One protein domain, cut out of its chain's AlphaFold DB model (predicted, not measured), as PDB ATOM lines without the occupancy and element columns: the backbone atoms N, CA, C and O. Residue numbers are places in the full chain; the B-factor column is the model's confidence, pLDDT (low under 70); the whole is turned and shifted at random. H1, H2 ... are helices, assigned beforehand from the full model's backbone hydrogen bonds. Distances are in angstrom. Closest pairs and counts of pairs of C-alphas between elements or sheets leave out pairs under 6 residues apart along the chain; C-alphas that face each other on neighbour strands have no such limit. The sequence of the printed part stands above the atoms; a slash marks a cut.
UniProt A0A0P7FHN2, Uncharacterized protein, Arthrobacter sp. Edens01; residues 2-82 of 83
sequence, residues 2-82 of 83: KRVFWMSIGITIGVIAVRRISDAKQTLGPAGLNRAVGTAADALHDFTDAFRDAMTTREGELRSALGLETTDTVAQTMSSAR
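This is residues 2 to 82 of the 83 residues of an uncharacterized protein of Arthrobacter sp. Edens01 (UniProt A0A0P7FHN2). One long helix, H2, makes most of the length of a flat, open zigzag; H1 folds back beside it with a gap between the two, and H3 turns off at its other end. The parts meet only near the two turns, with no packed core. The printed part has 81 residues, with three named helices in the order H1, H2, H3 and no named strand; the class is all helix. The whole is extended, with a radius of gyration of the C-alphas of 22.0 A and spans of 70 by 32 by 7 A.

H2, residues 30 to 65, is the longest helix and measures 51.9 A from C-alpha 30 at (29.296, 52.556, -20.873) to C-alpha 65 at (10.285, 7.033, -36.954). Before it comes H1, residues 2 to 25, 35.1 A long, which begins with C-alpha 2 at (28.991, 9.552, -30.666). After it comes H3, residues 68 to 81, 20.2 A long, which ends with C-alpha 81 at (-14.109, 8.573, -48.682).

H2 and H1 are close but not clearly touching, and their closest C-alphas, those of Leu 33 and Lys 25, are 7.8 A apart. They run opposite ways at a shallow tilt of 12 degrees, with centres 16.2 A apart. H2 and H3 are also close but not clearly touching, the closest C-alphas being those of Arg 63 and Glu 69, 6.5 A apart. These two run the same way at a steep tilt of 65 degrees. H1 and H3 are apart. In H1 and H3 every O i to N i+4 pair is within hydrogen-bond range, and in H2 30 of 32 are.

The two C-alphas farthest apart, those of Thr 27 and Arg 82, are 71.0 A from each other. The printed part has no cut, and both links, H1 to H2 and H2 to H3, are tight. Residues 2 to 24, which belong to H1, stand free. The mean pLDDT of the printed part is 83.0, with residues 25 to 28, 30 and 82 under 70.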
ATOM      1  N   LYS A   2      28.448   8.360 -29.967       74.38
ATOM      2  CA  LYS A   2      28.991   9.552 -30.666       74.38
ATOM      3  C   LYS A   2      28.240  10.872 -30.389       74.38
ATOM      4  O   LYS A   2      28.864  11.921 -30.325       74.38
ATOM      5  N   ARG A   3      26.917  10.828 -30.185       78.31
ATOM      6  CA  ARG A   3      26.084  12.024 -29.931       78.31
ATOM      7  C   ARG A   3      26.420  12.716 -28.604       78.31
ATOM      8  O   ARG A   3      26.545  13.931 -28.574       78.31
ATOM      9  N   VAL A   4      26.611  11.938 -27.538       83.00
ATOM     10  CA  VAL A   4      26.928  12.464 -26.196       83.00
ATOM     11  C   VAL A   4      28.334  13.068 -26.174       83.00
ATOM     12  O   VAL A   4      28.540  14.123 -25.586       83.00
ATOM     13  N   PHE A   5      29.273  12.457 -26.906       85.69
ATOM     14  CA  PHE A   5      30.623  12.988 -27.098       85.69
ATOM     15  C   PHE A   5      30.597  14.379 -27.752       85.69
ATOM     16  O   PHE A   5      31.102  15.338 -27.173       85.69
ATOM     17  N   TRP A   6      29.911  14.526 -28.888       88.44
ATOM     18  CA  TRP A   6      29.781  15.821 -29.566       88.44
ATOM     19  C   TRP A   6      29.029  16.872 -28.739       88.44
ATOM     20  O   TRP A   6      29.413  18.039 -28.735       88.44
ATOM     21  N   MET A   7      28.013  16.459 -27.979       87.75
ATOM     22  CA  MET A   7      27.270  17.354 -27.089       87.75
ATOM     23  C   MET A   7      28.150  17.871 -25.937       87.75
ATOM     24  O   MET A   7      28.159  19.068 -25.660       87.75
ATOM     25  N   SER A   8      28.953  17.001 -25.315       83.69
ATOM     26  CA  SER A   8      29.866  17.384 -24.226       83.69
ATOM     27  C   SER A   8      30.976  18.342 -24.675       83.69
ATOM     28  O   SER A   8      31.326  19.276 -23.950       83.69
ATOM     29  N   ILE A   9      31.474  18.164 -25.903       91.88
ATOM     30  CA  ILE A   9      32.461  19.057 -26.519       91.88
ATOM     31  C   ILE A   9      31.860  20.446 -26.732       91.88
ATOM     32  O   ILE A   9      32.459  21.439 -26.320       91.88
ATOM     33  N   GLY A  10      30.655  20.522 -27.308       86.88
ATOM     34  CA  GLY A  10      29.967  21.794 -27.533       86.88
ATOM     35  C   GLY A  10      29.696  22.556 -26.234       86.88
ATOM     36  O   GLY A  10      29.981  23.749 -26.152       86.88
ATOM     37  N   ILE A  11      29.234  21.857 -25.192       91.25
ATOM     38  CA  ILE A  11      28.976  22.455 -23.872       91.25
ATOM     39  C   ILE A  11      30.267  23.021 -23.270       91.25
ATOM     40  O   ILE A  11      30.288  24.162 -22.814       91.25
ATOM     41  N   THR A  12      31.357  22.252 -23.296       93.44
ATOM     42  CA  THR A  12      32.634  22.673 -22.696       93.44
ATOM     43  C   THR A  12      33.193  23.918 -23.385       93.44
ATOM     44  O   THR A  12      33.581  24.878 -22.720       93.44
ATOM     45  N   ILE A  13      33.186  23.932 -24.721       92.56
ATOM     46  CA  ILE A  13      33.646  25.080 -25.512       92.56
ATOM     47  C   ILE A  13      32.753  26.301 -25.258       92.56
ATOM     48  O   ILE A  13      33.270  27.399 -25.043       92.56
ATOM     49  N   GLY A  14      31.430  26.111 -25.206       86.69
ATOM     50  CA  GLY A  14      30.472  27.179 -24.916       86.69
ATOM     51  C   GLY A  14      30.715  27.845 -23.559       86.69
ATOM     52  O   GLY A  14      30.797  29.071 -23.480       86.69
ATOM     53  N   VAL A  15      30.924  27.057 -22.498       90.00
ATOM     54  CA  VAL A  15      31.211  27.583 -21.148       90.00
ATOM     55  C   VAL A  15      32.503  28.407 -21.130       90.00
ATOM     56  O   VAL A  15      32.544  29.486 -20.533       90.00
ATOM     57  N   ILE A  16      33.555  27.936 -21.806       90.44
ATOM     58  CA  ILE A  16      34.838  28.648 -21.879       90.44
ATOM     59  C   ILE A  16      34.684  29.974 -22.631       90.44
ATOM     60  O   ILE A  16      35.215  30.991 -22.184       90.44
ATOM     61  N   ALA A  17      33.934  29.987 -23.736       88.62
ATOM     62  CA  ALA A  17      33.672  31.199 -24.506       88.62
ATOM     63  C   ALA A  17      32.911  32.250 -23.676       88.62
ATOM     64  O   ALA A  17      33.338  33.403 -23.608       88.62
ATOM     65  N   VAL A  18      31.846  31.854 -22.967       85.38
ATOM     66  CA  VAL A  18      31.067  32.762 -22.102       85.38
ATOM     67  C   VAL A  18      31.917  33.329 -20.964       85.38
ATOM     68  O   VAL A  18      31.834  34.524 -20.660       85.38
ATOM     69  N   ARG A  19      32.780  32.500 -20.362       86.38
ATOM     70  CA  ARG A  19      33.714  32.935 -19.316       86.38
ATOM     71  C   ARG A  19      34.698  33.981 -19.849       86.38
ATOM     72  O   ARG A  19      34.834  35.043 -19.254       86.38
ATOM     73  N   ARG A  20      35.294  33.732 -21.022       82.06
ATOM     74  CA  ARG A  20      36.218  34.664 -21.699       82.06
ATOM     75  C   ARG A  20      35.559  36.000 -22.052       82.06
ATOM     76  O   ARG A  20      36.172  37.047 -21.872       82.06
ATOM     77  N   ILE A  21      34.315  35.971 -22.532       78.94
ATOM     78  CA  ILE A  21      33.553  37.186 -22.854       78.94
ATOM     79  C   ILE A  21      33.259  37.984 -21.579       78.94
ATOM     80  O   ILE A  21      33.405  39.204 -21.576       78.94
ATOM     81  N   SER A  22      32.880  37.314 -20.490       75.94
ATOM     82  CA  SER A  22      32.594  37.969 -19.206       75.94
ATOM     83  C   SER A  22      33.814  38.690 -18.633       75.94
ATOM     84  O   SER A  22      33.680  39.823 -18.171       75.94
ATOM     85  N   ASP A  23      35.000  38.085 -18.736       76.50
ATOM     86  CA  ASP A  23      36.258  38.709 -18.312       76.50
ATOM     87  C   ASP A  23      36.571  39.959 -19.156       76.50
ATOM     88  O   ASP A  23      36.931  41.009 -18.624       76.50
ATOM     89  N   ALA A  24      36.355  39.892 -20.475       70.75
ATOM     90  CA  ALA A  24      36.575  41.027 -21.372       70.75
ATOM     91  C   ALA A  24      35.595  42.187 -21.118       70.75
ATOM     92  O   ALA A  24      35.976  43.357 -21.208       70.75
ATOM     93  N   LYS A  25      34.342  41.893 -20.741       66.62
ATOM     94  CA  LYS A  25      33.310  42.911 -20.478       66.62
ATOM     95  C   LYS A  25      33.651  43.863 -19.330       66.62
ATOM     96  O   LYS A  25      33.186  44.998 -19.365       66.62
ATOM     97  N   GLN A  26      34.477  43.458 -18.362       63.25
ATOM     98  CA  GLN A  26      34.885  44.323 -17.241       63.25
ATOM     99  C   GLN A  26      35.746  45.520 -17.679       63.25
ATOM    100  O   GLN A  26      35.864  46.495 -16.945       63.25
ATOM    101  N   THR A  27      36.318  45.469 -18.886       63.56
ATOM    102  CA  THR A  27      37.172  46.533 -19.443       63.56
ATOM    103  C   THR A  27      36.440  47.477 -20.404       63.56
ATOM    104  O   THR A  27      37.022  48.458 -20.867       63.56
ATOM    105  N   LEU A  28      35.163  47.217 -20.711       65.94
ATOM    106  CA  LEU A  28      34.387  47.985 -21.687       65.94
ATOM    107  C   LEU A  28      33.581  49.102 -21.005       65.94
ATOM    108  O   LEU A  28      32.769  48.849 -20.119       65.94
ATOM    109  N   GLY A  29      33.776  50.349 -21.447       73.44
ATOM    110  CA  GLY A  29      33.042  51.514 -20.938       73.44
ATOM    111  C   GLY A  29      31.544  51.547 -21.315       73.44
ATOM    112  O   GLY A  29      31.088  50.758 -22.149       73.44
ATOM    113  N   PRO A  30      30.765  52.510 -20.774       68.19
ATOM    114  CA  PRO A  30      29.296  52.556 -20.873       68.19
ATOM    115  C   PRO A  30      28.747  52.533 -22.309       68.19
ATOM    116  O   PRO A  30      27.754  51.867 -22.597       68.19
ATOM    117  N   ALA A  31      29.426  53.210 -23.240       71.75
ATOM    118  CA  ALA A  31      29.034  53.246 -24.653       71.75
ATOM    119  C   ALA A  31      29.297  51.917 -25.394       71.75
ATOM    120  O   ALA A  31      28.615  51.599 -26.368       71.75
ATOM    121  N   GLY A  32      30.279  51.128 -24.945       71.75
ATOM    122  CA  GLY A  32      30.563  49.797 -25.487       71.75
ATOM    123  C   GLY A  32      29.561  48.751 -25.008       71.75
ATOM    124  O   GLY A  32      29.190  47.861 -25.772       71.75
ATOM    125  N   LEU A  33      29.061  48.903 -23.778       80.19
ATOM    126  CA  LEU A  33      28.100  47.979 -23.185       80.19
ATOM    127  C   LEU A  33      26.748  47.994 -23.908       80.19
ATOM    128  O   LEU A  33      26.218  46.924 -24.180       80.19
ATOM    129  N   ASN A  34      26.221  49.166 -24.284       82.38
ATOM    130  CA  ASN A  34      24.932  49.244 -24.987       82.38
ATOM    131  C   ASN A  34      24.968  48.524 -26.351       82.38
ATOM    132  O   ASN A  34      24.049  47.787 -26.693       82.38
ATOM    133  N   ARG A  35      26.074  48.664 -27.097       81.25
ATOM    134  CA  ARG A  35      26.286  47.917 -28.349       81.25
ATOM    135  C   ARG A  35      26.443  46.420 -28.110       81.25
ATOM    136  O   ARG A  35      25.813  45.634 -28.801       81.25
ATOM    137  N   ALA A  36      27.241  46.028 -27.116       82.25
ATOM    138  CA  ALA A  36      27.445  44.620 -26.789       82.25
ATOM    139  C   ALA A  36      26.147  43.930 -26.338       82.25
ATOM    140  O   ALA A  36      25.935  42.769 -26.665       82.25
ATOM    141  N   VAL A  37      25.283  44.635 -25.600       83.56
ATOM    142  CA  VAL A  37      23.967  44.130 -25.191       83.56
ATOM    143  C   VAL A  37      23.039  43.991 -26.392       83.56
ATOM    144  O   VAL A  37      22.419  42.942 -26.513       83.56
ATOM    145  N   GLY A  38      22.993  44.980 -27.291       86.62
ATOM    146  CA  GLY A  38      22.227  44.874 -28.538       86.62
ATOM    147  C   GLY A  38      22.643  43.650 -29.354       86.62
ATOM    148  O   GLY A  38      21.838  42.758 -29.582       86.62
ATOM    149  N   THR A  39      23.937  43.523 -29.658       86.31
ATOM    150  CA  THR A  39      24.463  42.374 -30.413       86.31
ATOM    151  C   THR A  39      24.255  41.037 -29.693       86.31
ATOM    152  O   THR A  39      24.027  40.021 -30.340       86.31
ATOM    153  N   ALA A  40      24.328  41.002 -28.359       86.25
ATOM    154  CA  ALA A  40      24.054  39.785 -27.599       86.25
ATOM    155  C   ALA A  40      22.564  39.409 -27.604       86.25
ATOM    156  O   ALA A  40      22.249  38.223 -27.637       86.25
ATOM    157  N   ALA A  41      21.665  40.394 -27.560       90.56
ATOM    158  CA  ALA A  41      20.227  40.172 -27.648       90.56
ATOM    159  C   ALA A  41      19.836  39.656 -29.039       90.56
ATOM    160  O   ALA A  41      19.119  38.661 -29.118       90.56
ATOM    161  N   ASP A  42      20.383  40.256 -30.099       92.06
ATOM    162  CA  ASP A  42      20.197  39.791 -31.479       92.06
ATOM    163  C   ASP A  42      20.706  38.349 -31.638       92.06
ATOM    164  O   ASP A  42      19.967  37.464 -32.057       92.06
ATOM    165  N   ALA A  43      21.929  38.061 -31.176       89.19
ATOM    166  CA  ALA A  43      22.495  36.714 -31.240       89.19
ATOM    167  C   ALA A  43      21.689  35.675 -30.439       89.19
ATOM    168  O   ALA A  43      21.621  34.506 -30.820       89.19
ATOM    169  N   LEU A  44      21.092  36.075 -29.311       91.00
ATOM    170  CA  LEU A  44      20.227  35.198 -28.524       91.00
ATOM    171  C   LEU A  44      18.898  34.934 -29.239       91.00
ATOM    172  O   LEU A  44      18.403  33.807 -29.185       91.00
ATOM    173  N   HIS A  45      18.336  35.943 -29.905       94.88
ATOM    174  CA  HIS A  45      17.138  35.789 -30.725       94.88
ATOM    175  C   HIS A  45      17.395  34.796 -31.862       94.88
ATOM    176  O   HIS A  45      16.715  33.774 -31.941       94.88
ATOM    177  N   ASP A  46      18.466  35.009 -32.629       94.31
ATOM    178  CA  ASP A  46      18.873  34.130 -33.732       94.31
ATOM    179  C   ASP A  46      19.128  32.690 -33.261       94.31
ATOM    180  O   ASP A  46      18.726  31.718 -33.904       94.31
ATOM    181  N   PHE A  47      19.777  32.526 -32.104       89.38
ATOM    182  CA  PHE A  47      19.980  31.208 -31.506       89.38
ATOM    183  C   PHE A  47      18.655  30.532 -31.140       89.38
ATOM    184  O   PHE A  47      18.506  29.325 -31.340       89.38
ATOM    185  N   THR A  48      17.701  31.287 -30.594       94.56
ATOM    186  CA  THR A  48      16.399  30.753 -30.177       94.56
ATOM    187  C   THR A  48      15.574  30.320 -31.387       94.56
ATOM    188  O   THR A  48      14.966  29.248 -31.347       94.56
ATOM    189  N   ASP A  49      15.625  31.084 -32.477       95.44
ATOM    190  CA  ASP A  49      14.987  30.733 -33.748       95.44
ATOM    191  C   ASP A  49      15.599  29.453 -34.338       95.44
ATOM    192  O   ASP A  49      14.893  28.472 -34.580       95.44
ATOM    193  N   ALA A  50      16.930  29.385 -34.439       92.56
ATOM    194  CA  ALA A  50      17.620  28.183 -34.912       92.56
ATOM    195  C   ALA A  50      17.333  26.954 -34.027       92.56
ATOM    196  O   ALA A  50      17.197  25.825 -34.510       92.56
ATOM    197  N   PHE A  51      17.224  27.158 -32.713       90.19
ATOM    198  CA  PHE A  51      16.865  26.106 -31.772       90.19
ATOM    199  C   PHE A  51      15.425  25.617 -31.976       90.19
ATOM    200  O   PHE A  51      15.172  24.406 -31.944       90.19
ATOM    201  N   ARG A  52      14.479  26.533 -32.211       90.50
ATOM    202  CA  ARG A  52      13.081  26.203 -32.510       90.50
ATOM    203  C   ARG A  52      12.977  25.373 -33.785       90.50
ATOM    204  O   ARG A  52      12.322  24.329 -33.760       90.50
ATOM    205  N   ASP A  53      13.671  25.771 -34.844       93.62
ATOM    206  CA  ASP A  53      13.707  25.044 -36.117       93.62
ATOM    207  C   ASP A  53      14.305  23.645 -35.965       93.62
ATOM    208  O   ASP A  53      13.766  22.652 -36.473       93.62
ATOM    209  N   ALA A  54      15.382  23.530 -35.185       86.62
ATOM    210  CA  ALA A  54      15.987  22.244 -34.870       86.62
ATOM    211  C   ALA A  54      15.020  21.328 -34.101       86.62
ATOM    212  O   ALA A  54      14.986  20.123 -34.361       86.62
ATOM    213  N   MET A  55      14.212  21.868 -33.182       91.62
ATOM    214  CA  MET A  55      13.189  21.088 -32.481       91.62
ATOM    215  C   MET A  55      12.070  20.627 -33.407       91.62
ATOM    216  O   MET A  55      11.719  19.452 -33.359       91.62
ATOM    217  N   THR A  56      11.555  21.505 -34.266       91.81
ATOM    218  CA  THR A  56      10.536  21.139 -35.263       91.81
ATOM    219  C   THR A  56      11.049  20.023 -36.175       91.81
ATOM    220  O   THR A  56      10.357  19.031 -36.404       91.81
ATOM    221  N   THR A  57      12.308  20.118 -36.609       87.00
ATOM    222  CA  THR A  57      12.973  19.072 -37.402       87.00
ATOM    223  C   THR A  57      13.044  17.746 -36.642       87.00
ATOM    224  O   THR A  57      12.674  16.701 -37.176       87.00
ATOM    225  N   ARG A  58      13.465  17.771 -35.370       86.69
ATOM    226  CA  ARG A  58      13.522  16.568 -34.519       86.69
ATOM    227  C   ARG A  58      12.148  15.953 -34.293       86.69
ATOM    228  O   ARG A  58      12.031  14.734 -34.265       86.69
ATOM    229  N   GLU A  59      11.121  16.775 -34.123       85.62
ATOM    230  CA  GLU A  59       9.743  16.322 -33.958       85.62
ATOM    231  C   GLU A  59       9.244  15.598 -35.216       85.62
ATOM    232  O   GLU A  59       8.636  14.535 -35.109       85.62
ATOM    233  N   GLY A  60       9.574  16.114 -36.406       85.56
ATOM    234  CA  GLY A  60       9.316  15.446 -37.684       85.56
ATOM    235  C   GLY A  60      10.060  14.114 -37.825       85.56
ATOM    236  O   GLY A  60       9.448  13.101 -38.159       85.56
ATOM    237  N   GLU A  61      11.356  14.080 -37.493       84.25
ATOM    238  CA  GLU A  61      12.149  12.840 -37.472       84.25
ATOM    239  C   GLU A  61      11.536  11.789 -36.528       84.25
ATOM    240  O   GLU A  61      11.450  10.612 -36.880       84.25
ATOM    241  N   LEU A  62      11.072  12.204 -35.342       86.75
ATOM    242  CA  LEU A  62      10.429  11.318 -34.370       86.75
ATOM    243  C   LEU A  62       9.057  10.829 -34.849       86.75
ATOM    244  O   LEU A  62       8.781   9.637 -34.740       86.75
ATOM    245  N   ARG A  63       8.210  11.706 -35.405       85.56
ATOM    246  CA  ARG A  63       6.908  11.312 -35.980       85.56
ATOM    247  C   ARG A  63       7.067  10.317 -37.121       85.56
ATOM    248  O   ARG A  63       6.319   9.344 -37.183       85.56
ATOM    249  N   SER A  64       8.057  10.543 -37.982       86.38
ATOM    250  CA  SER A  64       8.407   9.636 -39.072       86.38
ATOM    251  C   SER A  64       8.874   8.280 -38.538       86.38
ATOM    252  O   SER A  64       8.334   7.249 -38.935       86.38
ATOM    253  N   ALA A  65       9.798   8.267 -37.571       84.50
ATOM    254  CA  ALA A  65      10.285   7.033 -36.954       84.50
ATOM    255  C   ALA A  65       9.186   6.244 -36.212       84.50
ATOM    256  O   ALA A  65       9.258   5.020 -36.141       84.50
ATOM    257  N   LEU A  66       8.173   6.933 -35.675       85.38
ATOM    258  CA  LEU A  66       7.016   6.336 -34.999       85.38
ATOM    259  C   LEU A  66       5.875   5.944 -35.957       85.38
ATOM    260  O   LEU A  66       4.881   5.383 -35.504       85.38
ATOM    261  N   GLY A  67       5.990   6.227 -37.259       82.44
ATOM    262  CA  GLY A  67       4.966   5.891 -38.258       82.44
ATOM    263  C   GLY A  67       3.666   6.701 -38.143       82.44
ATOM    264  O   GLY A  67       2.634   6.303 -38.688       82.44
ATOM    265  N   LEU A  68       3.691   7.838 -37.440       80.75
ATOM    266  CA  LEU A  68       2.495   8.652 -37.192       80.75
ATOM    267  C   LEU A  68       1.998   9.365 -38.466       80.75
ATOM    268  O   LEU A  68       0.795   9.488 -38.656       80.75
ATOM    269  N   GLU A  69       2.899   9.694 -39.398       76.50
ATOM    270  CA  GLU A  69       2.571  10.283 -40.714       76.50
ATOM    271  C   GLU A  69       1.643   9.382 -41.554       76.50
ATOM    272  O   GLU A  69       0.697   9.832 -42.205       76.50
ATOM    273  N   THR A  70       1.883   8.067 -41.516       70.19
ATOM    274  CA  THR A  70       1.055   7.082 -42.223       70.19
ATOM    275  C   THR A  70      -0.343   6.993 -41.613       70.19
ATOM    276  O   THR A  70      -1.321   6.814 -42.336       70.19
ATOM    277  N   THR A  71      -0.452   7.159 -40.293       71.81
ATOM    278  CA  THR A  71      -1.731   7.088 -39.573       71.81
ATOM    279  C   THR A  71      -2.623   8.281 -39.916       71.81
ATOM    280  O   THR A  71      -3.800   8.084 -40.227       71.81
ATOM    281  N   ASP A  72      -2.058   9.491 -39.962       75.44
ATOM    282  CA  ASP A  72      -2.793  10.701 -40.353       75.44
ATOM    283  C   ASP A  72      -3.242  10.644 -41.822       75.44
ATOM    284  O   ASP A  72      -4.394  10.955 -42.133       75.44
ATOM    285  N   THR A  73      -2.390  10.139 -42.723       75.88
ATOM    286  CA  THR A  73      -2.726   9.967 -44.149       75.88
ATOM    287  C   THR A  73      -3.888   8.982 -44.358       75.88
ATOM    288  O   THR A  73      -4.811   9.247 -45.138       75.88
ATOM    289  N   VAL A  74      -3.896   7.847 -43.647       75.38
ATOM    290  CA  VAL A  74      -4.984   6.853 -43.723       75.38
ATOM    291  C   VAL A  74      -6.283   7.418 -43.140       75.38
ATOM    292  O   VAL A  74      -7.340   7.278 -43.758       75.38
ATOM    293  N   ALA A  75      -6.217   8.116 -42.002       76.38
ATOM    294  CA  ALA A  75      -7.380   8.756 -41.387       76.38
ATOM    295  C   ALA A  75      -7.995   9.838 -42.293       76.38
ATOM    296  O   ALA A  75      -9.218   9.900 -42.452       76.38
ATOM    297  N   GLN A  76      -7.157  10.648 -42.944       80.25
ATOM    298  CA  GLN A  76      -7.592  11.678 -43.884       80.25
ATOM    299  C   GLN A  76      -8.247  11.062 -45.128       80.25
ATOM    300  O   GLN A  76      -9.320  11.508 -45.538       80.25
ATOM    301  N   THR A  77      -7.674   9.974 -45.652       81.75
ATOM    302  CA  THR A  77      -8.230   9.221 -46.788       81.75
ATOM    303  C   THR A  77      -9.602   8.621 -46.451       81.75
ATOM    304  O   THR A  77     -10.555   8.763 -47.221       81.75
ATOM    305  N   MET A  78      -9.751   8.010 -45.268       78.69
ATOM    306  CA  MET A  78     -11.035   7.468 -44.800       78.69
ATOM    307  C   MET A  78     -12.079   8.567 -44.552       78.69
ATOM    308  O   MET A  78     -13.260   8.362 -44.831       78.69
ATOM    309  N   SER A  79     -11.666   9.749 -44.079       80.56
ATOM    310  CA  SER A  79     -12.556  10.904 -43.921       80.56
ATOM    311  C   SER A  79     -13.030  11.463 -45.263       80.56
ATOM    312  O   SER A  79     -14.182  11.884 -45.360       80.56
ATOM    313  N   SER A  80     -12.169  11.494 -46.285       81.44
ATOM    314  CA  SER A  80     -12.553  11.934 -47.632       81.44
ATOM    315  C   SER A  80     -13.445  10.926 -48.352       81.44
ATOM    316  O   SER A  80     -14.334  11.336 -49.081       81.44
ATOM    317  N   ALA A  81     -13.268   9.624 -48.105       76.00
ATOM    318  CA  ALA A  81     -14.109   8.573 -48.682       76.00
ATOM    319  C   ALA A  81     -15.516   8.495 -48.056       76.00
ATOM    320  O   ALA A  81     -16.392   7.817 -48.587       76.00
ATOM    321  N   ARG A  82     -15.730   9.150 -46.906       69.19
ATOM    322  CA  ARG A  82     -17.012   9.181 -46.183       69.19
ATOM    323  C   ARG A  82     -17.859  10.426 -46.492       69.19
ATOM    324  O   ARG A  82     -18.973  10.523 -45.978       69.19
TER     325      ARG A  82